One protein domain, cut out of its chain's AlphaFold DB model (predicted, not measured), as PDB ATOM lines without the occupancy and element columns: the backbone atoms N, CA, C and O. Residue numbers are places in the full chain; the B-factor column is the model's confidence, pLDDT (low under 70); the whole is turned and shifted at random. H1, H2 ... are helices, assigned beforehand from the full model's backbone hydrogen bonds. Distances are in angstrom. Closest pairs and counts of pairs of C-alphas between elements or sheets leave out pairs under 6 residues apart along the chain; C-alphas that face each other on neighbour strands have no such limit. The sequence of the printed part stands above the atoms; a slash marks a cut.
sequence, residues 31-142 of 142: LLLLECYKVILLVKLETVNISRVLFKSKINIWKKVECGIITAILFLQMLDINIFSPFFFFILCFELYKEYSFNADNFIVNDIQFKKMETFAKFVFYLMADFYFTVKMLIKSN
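Overview. This is residues 31 to 142 of the 142 residues of an uncharacterized protein of Nosema ceranae (UniProt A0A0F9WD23). Four helices stand side by side in a loose, nearly closed bundle, touching in the order H4, H1, H2, H3, with H3 and H4 near each other at the open side; residues 134 to 142, of which 134 to 140 belong to H4, stick out. The printed part, 112 residues with H1 to H4 in order, is all helix. It is only just compact, close to loose: radius of gyration of the C-alphas 15.9 A, spans 52 by 28 by 19 A.

Arrangement. H4, residues 112 to 140, touches H1, residues 31 to 48, opposite ways; closest C-alphas 32 and 123, 5.8 A. H1 and H2, residues 52 to 78, form a hairpin; closest C-alphas 31 and 66, 6.8 A. H2 and H3, residues 85 to 100, form another; closest C-alphas 74 and 85, 6.0 A. In each helix every O i to N i+4 pair is within hydrogen-bond range.

Along the chain. H1 begins at C-alpha 31, (37.781, 5.640, -34.497); H4, 41.8 A long, ends at C-alpha 140, (53.630, 15.478, -48.539).

Size, cuts and confidence. The printed part has no cut; a long link joins H3 to H4; residues 100 to 110 are under pLDDT 70.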
ATOM      1  N   LEU A  31      37.408   6.457 -35.658       93.62
ATOM      2  CA  LEU A  31      37.781   5.640 -34.497       93.62
ATOM      3  C   LEU A  31      37.804   6.459 -33.195       93.62
ATOM      4  O   LEU A  31      37.312   5.986 -32.170       93.62
ATOM      5  N   LEU A  32      38.288   7.704 -33.235       93.94
ATOM      6  CA  LEU A  32      38.236   8.628 -32.095       93.94
ATOM      7  C   LEU A  32      36.803   8.909 -31.638       93.94
ATOM      8  O   LEU A  32      36.490   8.785 -30.452       93.94
ATOM      9  N   LEU A  33      35.911   9.246 -32.576       92.88
ATOM     10  CA  LEU A  33      34.494   9.477 -32.280       92.88
ATOM     11  C   LEU A  33      33.833   8.234 -31.671       92.88
ATOM     12  O   LEU A  33      33.020   8.342 -30.748       92.88
ATOM     13  N   LEU A  34      34.208   7.052 -32.157       92.62
ATOM     14  CA  LEU A  34      33.719   5.769 -31.670       92.62
ATOM     15  C   LEU A  34      34.175   5.487 -30.227       92.62
ATOM     16  O   LEU A  34      33.351   5.062 -29.411       92.62
ATOM     17  N   GLU A  35      35.427   5.787 -29.861       90.19
ATOM     18  CA  GLU A  35      35.882   5.691 -28.463       90.19
ATOM     19  C   GLU A  35      35.191   6.717 -27.551       90.19
ATOM     20  O   GLU A  35      34.721   6.347 -26.472       90.19
ATOM     21  N   CYS A  36      35.008   7.966 -27.993       89.56
ATOM     22  CA  CYS A  36      34.223   8.964 -27.252       89.56
ATOM     23  C   CYS A  36      32.799   8.465 -26.963       89.56
ATOM     24  O   CYS A  36      32.291   8.589 -25.844       89.56
ATOM     25  N   TYR A  37      32.155   7.847 -27.955       89.25
ATOM     26  CA  TYR A  37      30.812   7.299 -27.792       89.25
ATOM     27  C   TYR A  37      30.771   6.118 -26.808       89.25
ATOM     28  O   TYR A  37      29.843   6.017 -25.998       89.25
ATOM     29  N   LYS A  38      31.794   5.251 -26.811       86.44
ATOM     30  CA  LYS A  38      31.933   4.165 -25.827       86.44
ATOM     31  C   LYS A  38      32.073   4.698 -24.401       86.44
ATOM     32  O   LYS A  38      31.429   4.147 -23.509       86.44
ATOM     33  N   VAL A  39      32.826   5.782 -24.180       85.81
ATOM     34  CA  VAL A  39      32.917   6.436 -22.858       85.81
ATOM     35  C   VAL A  39      31.538   6.899 -22.386       85.81
ATOM     36  O   VAL A  39      31.132   6.574 -21.271       85.81
ATOM     37  N   ILE A  40      30.780   7.591 -23.243       84.44
ATOM     38  CA  ILE A  40      29.423   8.059 -22.910       84.44
ATOM     39  C   ILE A  40      28.520   6.878 -22.527       84.44
ATOM     40  O   ILE A  40      27.763   6.955 -21.558       84.44
ATOM     41  N   LEU A  41      28.592   5.776 -23.274       81.75
ATOM     42  CA  LEU A  41      27.823   4.566 -22.990       81.75
ATOM     43  C   LEU A  41      28.226   3.902 -21.666       81.75
ATOM     44  O   LEU A  41      27.344   3.472 -20.924       81.75
ATOM     45  N   LEU A  42      29.524   3.833 -21.360       82.00
ATOM     46  CA  LEU A  42      30.036   3.288 -20.098       82.00
ATOM     47  C   LEU A  42      29.552   4.110 -18.896       82.00
ATOM     48  O   LEU A  42      29.094   3.537 -17.912       82.00
ATOM     49  N   VAL A  43      29.565   5.443 -19.001       81.62
ATOM     50  CA  VAL A  43      29.033   6.345 -17.962       81.62
ATOM     51  C   VAL A  43      27.517   6.175 -17.795       81.62
ATOM     52  O   VAL A  43      27.013   6.120 -16.673       81.62
ATOM     53  N   LYS A  44      26.768   6.039 -18.898       77.75
ATOM     54  CA  LYS A  44      25.318   5.770 -18.855       77.75
ATOM     55  C   LYS A  44      24.981   4.416 -18.230       77.75
ATOM     56  O   LYS A  44      23.944   4.296 -17.584       77.75
ATOM     57  N   LEU A  45      25.829   3.403 -18.406       74.12
ATOM     58  CA  LEU A  45      25.627   2.094 -17.787       74.12
ATOM     59  C   LEU A  45      25.744   2.162 -16.257       74.12
ATOM     60  O   LEU A  45      24.938   1.543 -15.570       74.12
ATOM     61  N   GLU A  46      26.692   2.942 -15.732       71.19
ATOM     62  CA  GLU A  46      26.844   3.151 -14.283       71.19
ATOM     63  C   GLU A  46      25.700   3.965 -13.667       71.19
ATOM     64  O   GLU A  46      25.335   3.731 -12.520       71.19
ATOM     65  N   THR A  47      25.126   4.912 -14.413       71.19
ATOM     66  CA  THR A  47      24.187   5.906 -13.863       71.19
ATOM     67  C   THR A  47      22.712   5.573 -14.090       71.19
ATOM     68  O   THR A  47      21.880   5.910 -13.253       71.19
ATOM     69  N   VAL A  48      22.363   4.919 -15.203       61.91
ATOM     70  CA  VAL A  48      20.963   4.748 -15.650       61.91
ATOM     71  C   VAL A  48      20.479   3.295 -15.522       61.91
ATOM     72  O   VAL A  48      19.332   2.989 -15.828       61.91
ATOM     73  N   ASN A  49      21.328   2.386 -15.031       61.78
ATOM     74  CA  ASN A  49      20.988   0.977 -14.797       61.78
ATOM     75  C   ASN A  49      20.377   0.292 -16.047       61.78
ATOM     76  O   ASN A  49      19.422  -0.482 -15.975       61.78
ATOM     77  N   ILE A  50      20.922   0.613 -17.228       64.69
ATOM     78  CA  ILE A  50      20.528   0.013 -18.512       64.69
ATOM     79  C   ILE A  50      20.775  -1.501 -18.451       64.69
ATOM     80  O   ILE A  50      21.799  -1.949 -17.936       64.69
ATOM     81  N   SER A  51      19.871  -2.301 -19.034       66.56
ATOM     82  CA  SER A  51      20.051  -3.757 -19.125       66.56
ATOM     83  C   SER A  51      21.414  -4.118 -19.733       66.56
ATOM     84  O   SER A  51      21.713  -3.793 -20.888       66.56
ATOM     85  N   ARG A  52      22.231  -4.842 -18.956       67.88
ATOM     86  CA  ARG A  52      23.587  -5.291 -19.323       67.88
ATOM     87  C   ARG A  52      23.608  -6.114 -20.620       67.88
ATOM     88  O   ARG A  52      24.596  -6.088 -21.350       67.88
ATOM     89  N   VAL A  53      22.502  -6.784 -20.947       67.31
ATOM     90  CA  VAL A  53      22.339  -7.578 -22.177       67.31
ATOM     91  C   VAL A  53      22.279  -6.685 -23.421       67.31
ATOM     92  O   VAL A  53      22.985  -6.935 -24.400       67.31
ATOM     93  N   LEU A  54      21.493  -5.602 -23.375       68.06
ATOM     94  CA  LEU A  54      21.400  -4.633 -24.475       68.06
ATOM     95  C   LEU A  54      22.735  -3.915 -24.697       68.06
ATOM     96  O   LEU A  54      23.133  -3.668 -25.836       68.06
ATOM     97  N   PHE A  55      23.444  -3.618 -23.610       73.12
ATOM     98  CA  PHE A  55      24.772  -3.019 -23.661       73.12
ATOM     99  C   PHE A  55      25.806  -3.946 -24.309       73.12
ATOM    100  O   PHE A  55      26.529  -3.521 -25.210       73.12
ATOM    101  N   LYS A  56      25.827  -5.226 -23.917       73.06
ATOM    102  CA  LYS A  56      26.713  -6.245 -24.495       73.06
ATOM    103  C   LYS A  56      26.503  -6.390 -26.005       73.06
ATOM    104  O   LYS A  56      27.472  -6.375 -26.761       73.06
ATOM    105  N   SER A  57      25.245  -6.473 -26.444       76.19
ATOM    106  CA  SER A  57      24.903  -6.574 -27.868       76.19
ATOM    107  C   SER A  57      25.402  -5.362 -28.663       76.19
ATOM    108  O   SER A  57      26.097  -5.522 -29.666       76.19
ATOM    109  N   LYS A  58      25.148  -4.142 -28.163       79.88
ATOM    110  CA  LYS A  58      25.651  -2.917 -28.796       79.88
ATOM    111  C   LYS A  58      27.174  -2.924 -28.879       79.88
ATOM    112  O   LYS A  58      27.702  -2.738 -29.970       79.88
ATOM    113  N   ILE A  59      27.883  -3.175 -27.775       78.50
ATOM    114  CA  ILE A  59      29.357  -3.198 -27.759       78.50
ATOM    115  C   ILE A  59      29.924  -4.170 -28.788       78.50
ATOM    116  O   ILE A  59      30.889  -3.826 -29.464       78.50
ATOM    117  N   ASN A  60      29.331  -5.353 -28.937       77.50
ATOM    118  CA  ASN A  60      29.809  -6.331 -29.910       77.50
ATOM    119  C   ASN A  60      29.688  -5.824 -31.355       77.50
ATOM    120  O   ASN A  60      30.592  -6.059 -32.153       77.50
ATOM    121  N   ILE A  61      28.627  -5.083 -31.689       84.38
ATOM    122  CA  ILE A  61      28.498  -4.435 -33.004       84.38
ATOM    123  C   ILE A  61      29.603  -3.388 -33.189       84.38
ATOM    124  O   ILE A  61      30.299  -3.405 -34.202       84.38
ATOM    125  N   TRP A  62      29.819  -2.521 -32.195       83.38
ATOM    126  CA  TRP A  62      30.853  -1.480 -32.258       83.38
ATOM    127  C   TRP A  62      32.267  -2.048 -32.388       83.38
ATOM    128  O   TRP A  62      33.077  -1.478 -33.108       83.38
ATOM    129  N   LYS A  63      32.558  -3.183 -31.743       82.75
ATOM    130  CA  LYS A  63      33.837  -3.890 -31.903       82.75
ATOM    131  C   LYS A  63      34.052  -4.377 -33.332       82.75
ATOM    132  O   LYS A  63      35.125  -4.180 -33.883       82.75
ATOM    133  N   LYS A  64      33.031  -4.969 -33.961       86.00
ATOM    134  CA  LYS A  64      33.130  -5.414 -35.361       86.00
ATOM    135  C   LYS A  64      33.389  -4.245 -36.309       86.00
ATOM    136  O   LYS A  64      34.211  -4.365 -37.210       86.00
ATOM    137  N   VAL A  65      32.720  -3.114 -36.074       89.25
ATOM    138  CA  VAL A  65      32.961  -1.868 -36.817       89.25
ATOM    139  C   VAL A  65      34.399  -1.383 -36.612       89.25
ATOM    140  O   VAL A  65      35.084  -1.100 -37.590       89.25
ATOM    141  N   GLU A  66      34.881  -1.348 -35.368       87.25
ATOM    142  CA  GLU A  66      36.258  -0.965 -35.028       87.25
ATOM    143  C   GLU A  66      37.291  -1.851 -35.744       87.25
ATOM    144  O   GLU A  66      38.160  -1.330 -36.439       87.25
ATOM    145  N   CYS A  67      37.157  -3.178 -35.661       88.00
ATOM    146  CA  CYS A  67      38.041  -4.121 -36.354       88.00
ATOM    147  C   CYS A  67      38.023  -3.927 -37.875       88.00
ATOM    148  O   CYS A  67      39.079  -3.957 -38.510       88.00
ATOM    149  N   GLY A  68      36.843  -3.703 -38.465       88.50
ATOM    150  CA  GLY A  68      36.709  -3.429 -39.895       88.50
ATOM    151  C   GLY A  68      37.477  -2.175 -40.318       88.50
ATOM    152  O   GLY A  68      38.200  -2.200 -41.312       88.50
ATOM    153  N   ILE A  69      37.389  -1.106 -39.526       92.06
ATOM    154  CA  ILE A  69      38.096   0.150 -39.799       92.06
ATOM    155  C   ILE A  69      39.604  -0.002 -39.602       92.06
ATOM    156  O   ILE A  69      40.366   0.444 -40.454       92.06
ATOM    157  N   ILE A  70      40.053  -0.670 -38.535       90.31
ATOM    158  CA  ILE A  70      41.482  -0.950 -38.318       90.31
ATOM    159  C   ILE A  70      42.055  -1.756 -39.489       90.31
ATOM    160  O   ILE A  70      43.140  -1.450 -39.977       90.31
ATOM    161  N   THR A  71      41.311  -2.748 -39.982       87.69
ATOM    162  CA  THR A  71      41.715  -3.544 -41.150       87.69
ATOM    163  C   THR A  71      41.827  -2.676 -42.405       87.69
ATOM    164  O   THR A  71      42.789  -2.811 -43.158       87.69
ATOM    165  N   ALA A  72      40.892  -1.743 -42.612       88.75
ATOM    166  CA  ALA A  72      40.953  -0.793 -43.722       88.75
ATOM    167  C   ALA A  72      42.170   0.144 -43.618       88.75
ATOM    168  O   ALA A  72      42.877   0.327 -44.606       88.75
ATOM    169  N   ILE A  73      42.466   0.675 -42.425       87.81
ATOM    170  CA  ILE A  73      43.665   1.494 -42.176       87.81
ATOM    171  C   ILE A  73      44.936   0.688 -42.470       87.81
ATOM    172  O   ILE A  73      45.824   1.178 -43.159       87.81
ATOM    173  N   LEU A  74      45.021  -0.561 -42.005       86.88
ATOM    174  CA  LEU A  74      46.164  -1.434 -42.287       86.88
ATOM    175  C   LEU A  74      46.351  -1.677 -43.782       86.88
ATOM    176  O   LEU A  74      47.477  -1.619 -44.267       86.88
ATOM    177  N   PHE A  75      45.262  -1.908 -44.515       83.88
ATOM    178  CA  PHE A  75      45.315  -2.088 -45.963       83.88
ATOM    179  C   PHE A  75      45.854  -0.840 -46.676       83.88
ATOM    180  O   PHE A  75      46.733  -0.959 -47.526       83.88
ATOM    181  N   LEU A  76      45.388   0.353 -46.286       83.00
ATOM    182  CA  LEU A  76      45.911   1.623 -46.804       83.00
ATOM    183  C   LEU A  76      47.406   1.786 -46.501       83.00
ATOM    184  O   LEU A  76      48.179   2.179 -47.370       83.00
ATOM    185  N   GLN A  77      47.831   1.415 -45.295       80.50
ATOM    186  CA  GLN A  77      49.221   1.562 -44.876       80.50
ATOM    187  C   GLN A  77      50.177   0.531 -45.483       80.50
ATOM    188  O   GLN A  77      51.360   0.834 -45.637       80.50
ATOM    189  N   MET A  78      49.706  -0.667 -45.850       73.69
ATOM    190  CA  MET A  78      50.529  -1.652 -46.568       73.69
ATOM    191  C   MET A  78      51.020  -1.118 -47.921       73.69
ATOM    192  O   MET A  78      52.049  -1.576 -48.414       73.69
ATOM    193  N   LEU A  79      50.325  -0.131 -48.493       68.56
ATOM    194  CA  LEU A  79      50.708   0.520 -49.745       68.56
ATOM    195  C   LEU A  79      51.762   1.631 -49.559       68.56
ATOM    196  O   LEU A  79      52.424   1.990 -50.526       68.56
ATOM    197  N   ASP A  80      51.941   2.164 -48.343       69.06
ATOM    198  CA  ASP A  80      52.742   3.376 -48.064       69.06
ATOM    199  C   ASP A  80      53.720   3.202 -46.876       69.06
ATOM    200  O   ASP A  80      54.113   4.195 -46.268       69.06
ATOM    201  N   ILE A  81      54.069   1.948 -46.522       67.25
ATOM    202  CA  ILE A  81      54.997   1.505 -45.446       67.25
ATOM    203  C   ILE A  81      55.010   2.473 -44.244       67.25
ATOM    204  O   ILE A  81      55.848   3.371 -44.142       67.25
ATOM    205  N   ASN A  82      54.071   2.297 -43.309       73.19
ATOM    206  CA  ASN A  82      53.833   3.250 -42.223       73.19
ATOM    207  C   ASN A  82      54.314   2.730 -40.851       73.19
ATOM    208  O   ASN A  82      54.121   1.565 -40.505       73.19
ATOM    209  N   ILE A  83      54.893   3.607 -40.021       75.06
ATOM    210  CA  ILE A  83      55.430   3.248 -38.692       75.06
ATOM    211  C   ILE A  83      54.344   2.777 -37.715       75.06
ATOM    212  O   ILE A  83      54.621   2.013 -36.793       75.06
ATOM    213  N   PHE A  84      53.095   3.198 -37.932       77.00
ATOM    214  CA  PHE A  84      51.958   2.790 -37.111       77.00
ATOM    215  C   PHE A  84      51.356   1.433 -37.509       77.00
ATOM    216  O   PHE A  84      50.594   0.870 -36.722       77.00
ATOM    217  N   SER A  85      51.702   0.864 -38.669       78.81
ATOM    218  CA  SER A  85      51.116  -0.403 -39.141       78.81
ATOM    219  C   SER A  85      51.301  -1.571 -38.175       78.81
ATOM    220  O   SER A  85      50.319  -2.261 -37.907       78.81
ATOM    221  N   PRO A  86      52.479  -1.781 -37.557       79.00
ATOM    222  CA  PRO A  86      52.634  -2.825 -36.547       79.00
ATOM    223  C   PRO A  86      51.727  -2.617 -35.326       79.00
ATOM    224  O   PRO A  86      51.226  -3.587 -34.763       79.00
ATOM    225  N   PHE A  87      51.467  -1.365 -34.933       83.88
ATOM    226  CA  PHE A  87      50.606  -1.048 -33.791       83.88
ATOM    227  C   PHE A  87      49.125  -1.270 -34.105       83.88
ATOM    228  O   PHE A  87      48.421  -1.885 -33.308       83.88
ATOM    229  N   PHE A  88      48.649  -0.840 -35.278       83.12
ATOM    230  CA  PHE A  88      47.287  -1.157 -35.722       83.12
ATOM    231  C   PHE A  88      47.086  -2.668 -35.877       83.12
ATOM    232  O   PHE A  88      46.045  -3.192 -35.484       83.12
ATOM    233  N   PHE A  89      48.099  -3.383 -36.372       83.00
ATOM    234  CA  PHE A  89      48.075  -4.838 -36.478       83.00
ATOM    235  C   PHE A  89      48.005  -5.494 -35.096       83.00
ATOM    236  O   PHE A  89      47.184  -6.380 -34.876       83.00
ATOM    237  N   PHE A  90      48.785  -5.001 -34.133       85.94
ATOM    238  CA  PHE A  90      48.711  -5.452 -32.746       85.94
ATOM    239  C   PHE A  90      47.319  -5.239 -32.133       85.94
ATOM    240  O   PHE A  90      46.782  -6.162 -31.523       85.94
ATOM    241  N   ILE A  91      46.702  -4.064 -32.323       86.62
ATOM    242  CA  ILE A  91      45.340  -3.790 -31.830       86.62
ATOM    243  C   ILE A  91      44.333  -4.752 -32.467       86.62
ATOM    244  O   ILE A  91      43.491  -5.304 -31.758       86.62
ATOM    245  N   LEU A  92      44.442  -5.005 -33.777       86.38
ATOM    246  CA  LEU A  92      43.581  -5.960 -34.474       86.38
ATOM    247  C   LEU A  92      43.734  -7.375 -33.898       86.38
ATOM    248  O   LEU A  92      42.741  -8.016 -33.565       86.38
ATOM    249  N   CYS A  93      44.971  -7.847 -33.727       85.06
ATOM    250  CA  CYS A  93      45.248  -9.146 -33.118       85.06
ATOM    251  C   CYS A  93      44.710  -9.236 -31.685       85.06
ATOM    252  O   CYS A  93      44.177 -10.274 -31.304       85.06
ATOM    253  N   PHE A  94      44.815  -8.163 -30.899       84.31
ATOM    254  CA  PHE A  94      44.304  -8.115 -29.532       84.31
ATOM    255  C   PHE A  94      42.771  -8.185 -29.471       84.31
ATOM    256  O   PHE A  94      42.225  -8.911 -28.638       84.31
ATOM    257  N   GLU A  95      42.064  -7.483 -30.362       81.12
ATOM    258  CA  GLU A  95      40.602  -7.573 -30.448       81.12
ATOM    259  C   GLU A  95      40.132  -8.950 -30.925       81.12
ATOM    260  O   GLU A  95      39.217  -9.515 -30.327       81.12
ATOM    261  N   LEU A  96      40.792  -9.530 -31.934       80.94
ATOM    262  CA  LEU A  96      40.491 -10.887 -32.400       80.94
ATOM    263  C   LEU A  96      40.773 -11.924 -31.307       80.94
ATOM    264  O   LEU A  96      39.945 -12.796 -31.057       80.94
ATOM    265  N   TYR A  97      41.897 -11.808 -30.595       79.06
ATOM    266  CA  TYR A  97      42.204 -12.677 -29.459       79.06
ATOM    267  C   TYR A  97      41.097 -12.624 -28.400       79.06
ATOM    268  O   TYR A  97      40.638 -13.671 -27.956       79.06
ATOM    269  N   LYS A  98      40.600 -11.431 -28.052       72.81
ATOM    270  CA  LYS A  98      39.456 -11.281 -27.135       72.81
ATOM    271  C   LYS A  98      38.157 -11.887 -27.666       72.81
ATOM    272  O   LYS A  98      37.286 -12.214 -26.868       72.81
ATOM    273  N   GLU A  99      37.973 -11.980 -28.977       71.19
ATOM    274  CA  GLU A  99      36.797 -12.629 -29.560       71.19
ATOM    275  C   GLU A  99      36.908 -14.159 -29.471       71.19
ATOM    276  O   GLU A  99      35.950 -14.820 -29.073       71.19
ATOM    277  N   TYR A 100      38.089 -14.721 -29.753       66.44
ATOM    278  CA  TYR A 100      38.316 -16.172 -29.769       66.44
ATOM    279  C   TYR A 100      38.635 -16.789 -28.404       66.44
ATOM    280  O   TYR A 100      38.330 -17.959 -28.184       66.44
ATOM    281  N   SER A 101      39.235 -16.050 -27.467       60.84
ATOM    282  CA  SER A 101      39.682 -16.618 -26.185       60.84
ATOM    283  C   SER A 101      38.542 -16.888 -25.201       60.84
ATOM    284  O   SER A 101      38.801 -17.219 -24.043       60.84
ATOM    285  N   PHE A 102      37.284 -16.655 -25.584       52.62
ATOM    286  CA  PHE A 102      36.380 -16.077 -24.611       52.62
ATOM    287  C   PHE A 102      34.970 -16.697 -24.623       52.62
ATOM    288  O   PHE A 102      34.010 -16.165 -25.174       52.62
ATOM    289  N   ASN A 103      34.835 -17.749 -23.801       45.94
ATOM    290  CA  ASN A 103      33.688 -17.992 -22.903       45.94
ATOM    291  C   ASN A 103      33.524 -16.807 -21.896       45.94
ATOM    292  O   ASN A 103      33.461 -16.978 -20.682       45.94
ATOM    293  N   ALA A 104      33.519 -15.572 -22.416       45.66
ATOM    294  CA  ALA A 104      33.813 -14.281 -21.767       45.66
ATOM    295  C   ALA A 104      32.718 -13.600 -21.006       45.66
ATOM    296  O   ALA A 104      32.904 -12.461 -20.557       45.66
ATOM    297  N   ASP A 105      31.554 -14.218 -20.980       45.31
ATOM    298  CA  ASP A 105      30.334 -13.529 -20.608       45.31
ATOM    299  C   ASP A 105      30.403 -12.960 -19.184       45.31
ATOM    300  O   ASP A 105      29.714 -11.989 -18.877       45.31
ATOM    301  N   ASN A 106      31.349 -13.461 -18.380       47.31
ATOM    302  CA  ASN A 106      31.610 -13.061 -17.007       47.31
ATOM    303  C   ASN A 106      32.797 -12.101 -16.793       47.31
ATOM    304  O   ASN A 106      33.031 -11.743 -15.648       47.31
ATOM    305  N   PHE A 107      33.563 -11.666 -17.801       48.25
ATOM    306  CA  PHE A 107      34.695 -10.739 -17.560       48.25
ATOM    307  C   PHE A 107      34.477  -9.361 -18.194       48.25
ATOM    308  O   PHE A 107      34.688  -8.337 -17.551       48.25
ATOM    309  N   ILE A 108      33.943  -9.313 -19.421       49.53
ATOM    310  CA  ILE A 108      33.765  -8.060 -20.187       49.53
ATOM    311  C   ILE A 108      32.700  -7.138 -19.566       49.53
ATOM    312  O   ILE A 108      32.783  -5.919 -19.705       49.53
ATOM    313  N   VAL A 109      31.698  -7.705 -18.888       51.34
ATOM    314  CA  VAL A 109      30.649  -6.943 -18.184       51.34
ATOM    315  C   VAL A 109      31.014  -6.689 -16.717       51.34
ATOM    316  O   VAL A 109      30.515  -5.733 -16.128       51.34
ATOM    317  N   ASN A 110      31.874  -7.521 -16.124       54.56
ATOM    318  CA  ASN A 110      32.134  -7.481 -14.685       54.56
ATOM    319  C   ASN A 110      33.238  -6.496 -14.286       54.56
ATOM    320  O   ASN A 110      33.222  -6.050 -13.143       54.56
ATOM    321  N   ASP A 111      34.115  -6.083 -15.209       70.00
ATOM    322  CA  ASP A 111      35.124  -5.054 -14.930       70.00
ATOM    323  C   ASP A 111      34.954  -3.807 -15.818       70.00
ATOM    324  O   ASP A 111      35.633  -3.586 -16.827       70.00
ATOM    325  N   ILE A 112      33.988  -2.970 -15.427       74.75
ATOM    326  CA  ILE A 112      33.725  -1.665 -16.054       74.75
ATOM    327  C   ILE A 112      34.971  -0.764 -15.975       74.75
ATOM    328  O   ILE A 112      35.210   0.024 -16.895       74.75
ATOM    329  N   GLN A 113      35.785  -0.885 -14.919       77.06
ATOM    330  CA  GLN A 113      36.999  -0.084 -14.751       77.06
ATOM    331  C   GLN A 113      38.057  -0.463 -15.788       77.06
ATOM    332  O   GLN A 113      38.580   0.422 -16.468       77.06
ATOM    333  N   PHE A 114      38.296  -1.760 -15.997       80.81
ATOM    334  CA  PHE A 114      39.173  -2.233 -17.068       80.81
ATOM    335  C   PHE A 114      38.710  -1.730 -18.441       80.81
ATOM    336  O   PHE A 114      39.514  -1.229 -19.228       80.81
ATOM    337  N   LYS A 115      37.400  -1.784 -18.726       80.31
ATOM    338  CA  LYS A 115      36.872  -1.323 -20.020       80.31
ATOM    339  C   LYS A 115      37.054   0.183 -20.230       80.31
ATOM    340  O   LYS A 115      37.355   0.601 -21.347       80.31
ATOM    341  N   LYS A 116      36.917   0.989 -19.173       82.56
ATOM    342  CA  LYS A 116      37.221   2.428 -19.209       82.56
ATOM    343  C   LYS A 116      38.695   2.685 -19.517       82.56
ATOM    344  O   LYS A 116      38.984   3.500 -20.388       82.56
ATOM    345  N   MET A 117      39.606   1.976 -18.847       84.69
ATOM    346  CA  MET A 117      41.047   2.097 -19.100       84.69
ATOM    347  C   MET A 117      41.404   1.704 -20.535       84.69
ATOM    348  O   MET A 117      42.153   2.413 -21.198       84.69
ATOM    349  N   GLU A 118      40.823   0.616 -21.041       86.69
ATOM    350  CA  GLU A 118      41.025   0.160 -22.416       86.69
ATOM    351  C   GLU A 118      40.561   1.204 -23.443       86.69
ATOM    352  O   GLU A 118      41.318   1.560 -24.343       86.69
ATOM    353  N   THR A 119      39.334   1.717 -23.304       88.56
ATOM    354  CA  THR A 119      38.790   2.744 -24.205       88.56
ATOM    355  C   THR A 119      39.597   4.041 -24.140       88.56
ATOM    356  O   THR A 119      39.857   4.652 -25.173       88.56
ATOM    357  N   PHE A 120      40.068   4.440 -22.955       88.31
ATOM    358  CA  PHE A 120      40.939   5.606 -22.819       88.31
ATOM    359  C   PHE A 120      42.297   5.402 -23.505       88.31
ATOM    360  O   PHE A 120      42.747   6.275 -24.244       88.31
ATOM    361  N   ALA A 121      42.931   4.240 -23.325       88.94
ATOM    362  CA  ALA A 121      44.200   3.925 -23.978       88.94
ATOM    363  C   ALA A 121      44.072   3.940 -25.511       88.94
ATOM    364  O   ALA A 121      44.911   4.521 -26.198       88.94
ATOM    365  N   LYS A 122      42.987   3.362 -26.045       90.88
ATOM    366  CA  LYS A 122      42.675   3.403 -27.480       90.88
ATOM    367  C   LYS A 122      42.431   4.819 -27.982       90.88
ATOM    368  O   LYS A 122      42.974   5.185 -29.015       90.88
ATOM    369  N   PHE A 123      41.677   5.627 -27.237       92.25
ATOM    370  CA  PHE A 123      41.456   7.032 -27.571       92.25
ATOM    371  C   PHE A 123      42.781   7.796 -27.697       92.25
ATOM    372  O   PHE A 123      43.013   8.453 -28.708       92.25
ATOM    373  N   VAL A 124      43.675   7.669 -26.709       92.38
ATOM    374  CA  VAL A 124      44.993   8.325 -26.739       92.38
ATOM    375  C   VAL A 124      45.818   7.844 -27.933       92.38
ATOM    376  O   VAL A 124      46.407   8.662 -28.635       92.38
ATOM    377  N   PHE A 125      45.829   6.537 -28.199       91.56
ATOM    378  CA  PHE A 125      46.526   5.980 -29.356       91.56
ATOM    379  C   PHE A 125      45.977   6.530 -30.682       91.56
ATOM    380  O   PHE A 125      46.755   6.995 -31.515       91.56
ATOM    381  N   TYR A 126      44.654   6.533 -30.870       92.31
ATOM    382  CA  TYR A 126      44.031   7.065 -32.084       92.31
ATOM    383  C   TYR A 126      44.279   8.570 -32.243       92.31
ATOM    384  O   TYR A 126      44.493   9.026 -33.360       92.31
ATOM    385  N   LEU A 127      44.350   9.328 -31.144       92.94
ATOM    386  CA  LEU A 127      44.671  10.758 -31.166       92.94
ATOM    387  C   LEU A 127      46.113  11.004 -31.622       92.94
ATOM    388  O   LEU A 127      46.369  11.885 -32.439       92.94
ATOM    389  N   MET A 128      47.060  10.208 -31.118       92.00
ATOM    390  CA  MET A 128      48.457  10.275 -31.555       92.00
ATOM    391  C   MET A 128      48.608   9.886 -33.030       92.00
ATOM    392  O   MET A 128      49.363  10.533 -33.757       92.00
ATOM    393  N   ALA A 129      47.880   8.860 -33.479       88.88
ATOM    394  CA  ALA A 129      47.876   8.437 -34.875       88.88
ATOM    395  C   ALA A 129      47.288   9.518 -35.802       88.88
ATOM    396  O   ALA A 129      47.873   9.798 -36.846       88.88
ATOM    397  N   ASP A 130      46.193  10.171 -35.404       91.00
ATOM    398  CA  ASP A 130      45.568  11.273 -36.147       91.00
ATOM    399  C   ASP A 130      46.504  12.477 -36.311       91.00
ATOM    400  O   ASP A 130      46.725  12.964 -37.425       91.00
ATOM    401  N   PHE A 131      47.145  12.897 -35.215       90.31
ATOM    402  CA  PHE A 131      48.151  13.955 -35.256       90.31
ATOM    403  C   PHE A 131      49.301  13.600 -36.207       90.31
ATOM    404  O   PHE A 131      49.701  14.412 -37.044       90.31
ATOM    405  N   TYR A 132      49.807  12.367 -36.125       89.50
ATOM    406  CA  TYR A 132      50.883  11.903 -36.993       89.50
ATOM    407  C   TYR A 132      50.482  11.884 -38.476       89.50
ATOM    408  O   TYR A 132      51.241  12.381 -39.311       89.50
ATOM    409  N   PHE A 133      49.300  11.361 -38.829       87.56
ATOM    410  CA  PHE A 133      48.845  11.345 -40.226       87.56
ATOM    411  C   PHE A 133      48.611  12.754 -40.767       87.56
ATOM    412  O   PHE A 133      48.966  13.031 -41.912       87.56
ATOM    413  N   THR A 134      48.120  13.666 -39.929       88.31
ATOM    414  CA  THR A 134      47.954  15.075 -40.294       88.31
ATOM    415  C   THR A 134      49.297  15.735 -40.611       88.31
ATOM    416  O   THR A 134      49.446  16.365 -41.659       88.31
ATOM    417  N   VAL A 135      50.315  15.543 -39.766       88.25
ATOM    418  CA  VAL A 135      51.672  16.064 -40.018       88.25
ATOM    419  C   VAL A 135      52.283  15.438 -41.273       88.25
ATOM    420  O   VAL A 135      52.827  16.152 -42.114       88.25
ATOM    421  N   LYS A 136      52.159  14.117 -41.440       84.69
ATOM    422  CA  LYS A 136      52.637  13.398 -42.630       84.69
ATOM    423  C   LYS A 136      52.012  13.957 -43.913       84.69
ATOM    424  O   LYS A 136      52.722  14.143 -44.899       84.69
ATOM    425  N   MET A 137      50.712  14.253 -43.895       87.00
ATOM    426  CA  MET A 137      50.007  14.859 -45.024       87.00
ATOM    427  C   MET A 137      50.543  16.260 -45.345       87.00
ATOM    428  O   MET A 137      50.839  16.525 -46.506       87.00
ATOM    429  N   LEU A 138      50.718  17.124 -44.336       85.00
ATOM    430  CA  LEU A 138      51.246  18.484 -44.523       85.00
ATOM    431  C   LEU A 138      52.653  18.486 -45.134       85.00
ATOM    432  O   LEU A 138      52.975  19.352 -45.943       85.00
ATOM    433  N   ILE A 139      53.489  17.509 -44.767       83.75
ATOM    434  CA  ILE A 139      54.824  17.342 -45.354       83.75
ATOM    435  C   ILE A 139      54.725  16.897 -46.819       83.75
ATOM    436  O   ILE A 139      55.464  17.409 -47.647       83.75
ATOM    437  N   LYS A 140      53.816  15.969 -47.158       76.69
ATOM    438  CA  LYS A 140      53.630  15.478 -48.539       76.69
ATOM    439  C   LYS A 140      52.988  16.508 -49.483       76.69
ATOM    440  O   LYS A 140      53.052  16.318 -50.694       76.69
ATOM    441  N   SER A 141      52.324  17.540 -48.957       73.62
ATOM    442  CA  SER A 141      51.648  18.574 -49.757       73.62
ATOM    443  C   SER A 141      52.515  19.784 -50.121       73.62
ATOM    444  O   SER A 141      52.073  20.585 -50.944       73.62
ATOM    445  N   ASN A 142      53.690  19.932 -49.500       66.50
ATOM    446  CA  ASN A 142      54.653  21.015 -49.748       66.50
ATOM    447  C   ASN A 142      55.795  20.541 -50.650       66.50
ATOM    448  O   ASN A 142      56.280  21.377 -51.443       66.50
TER     449      ASN A 142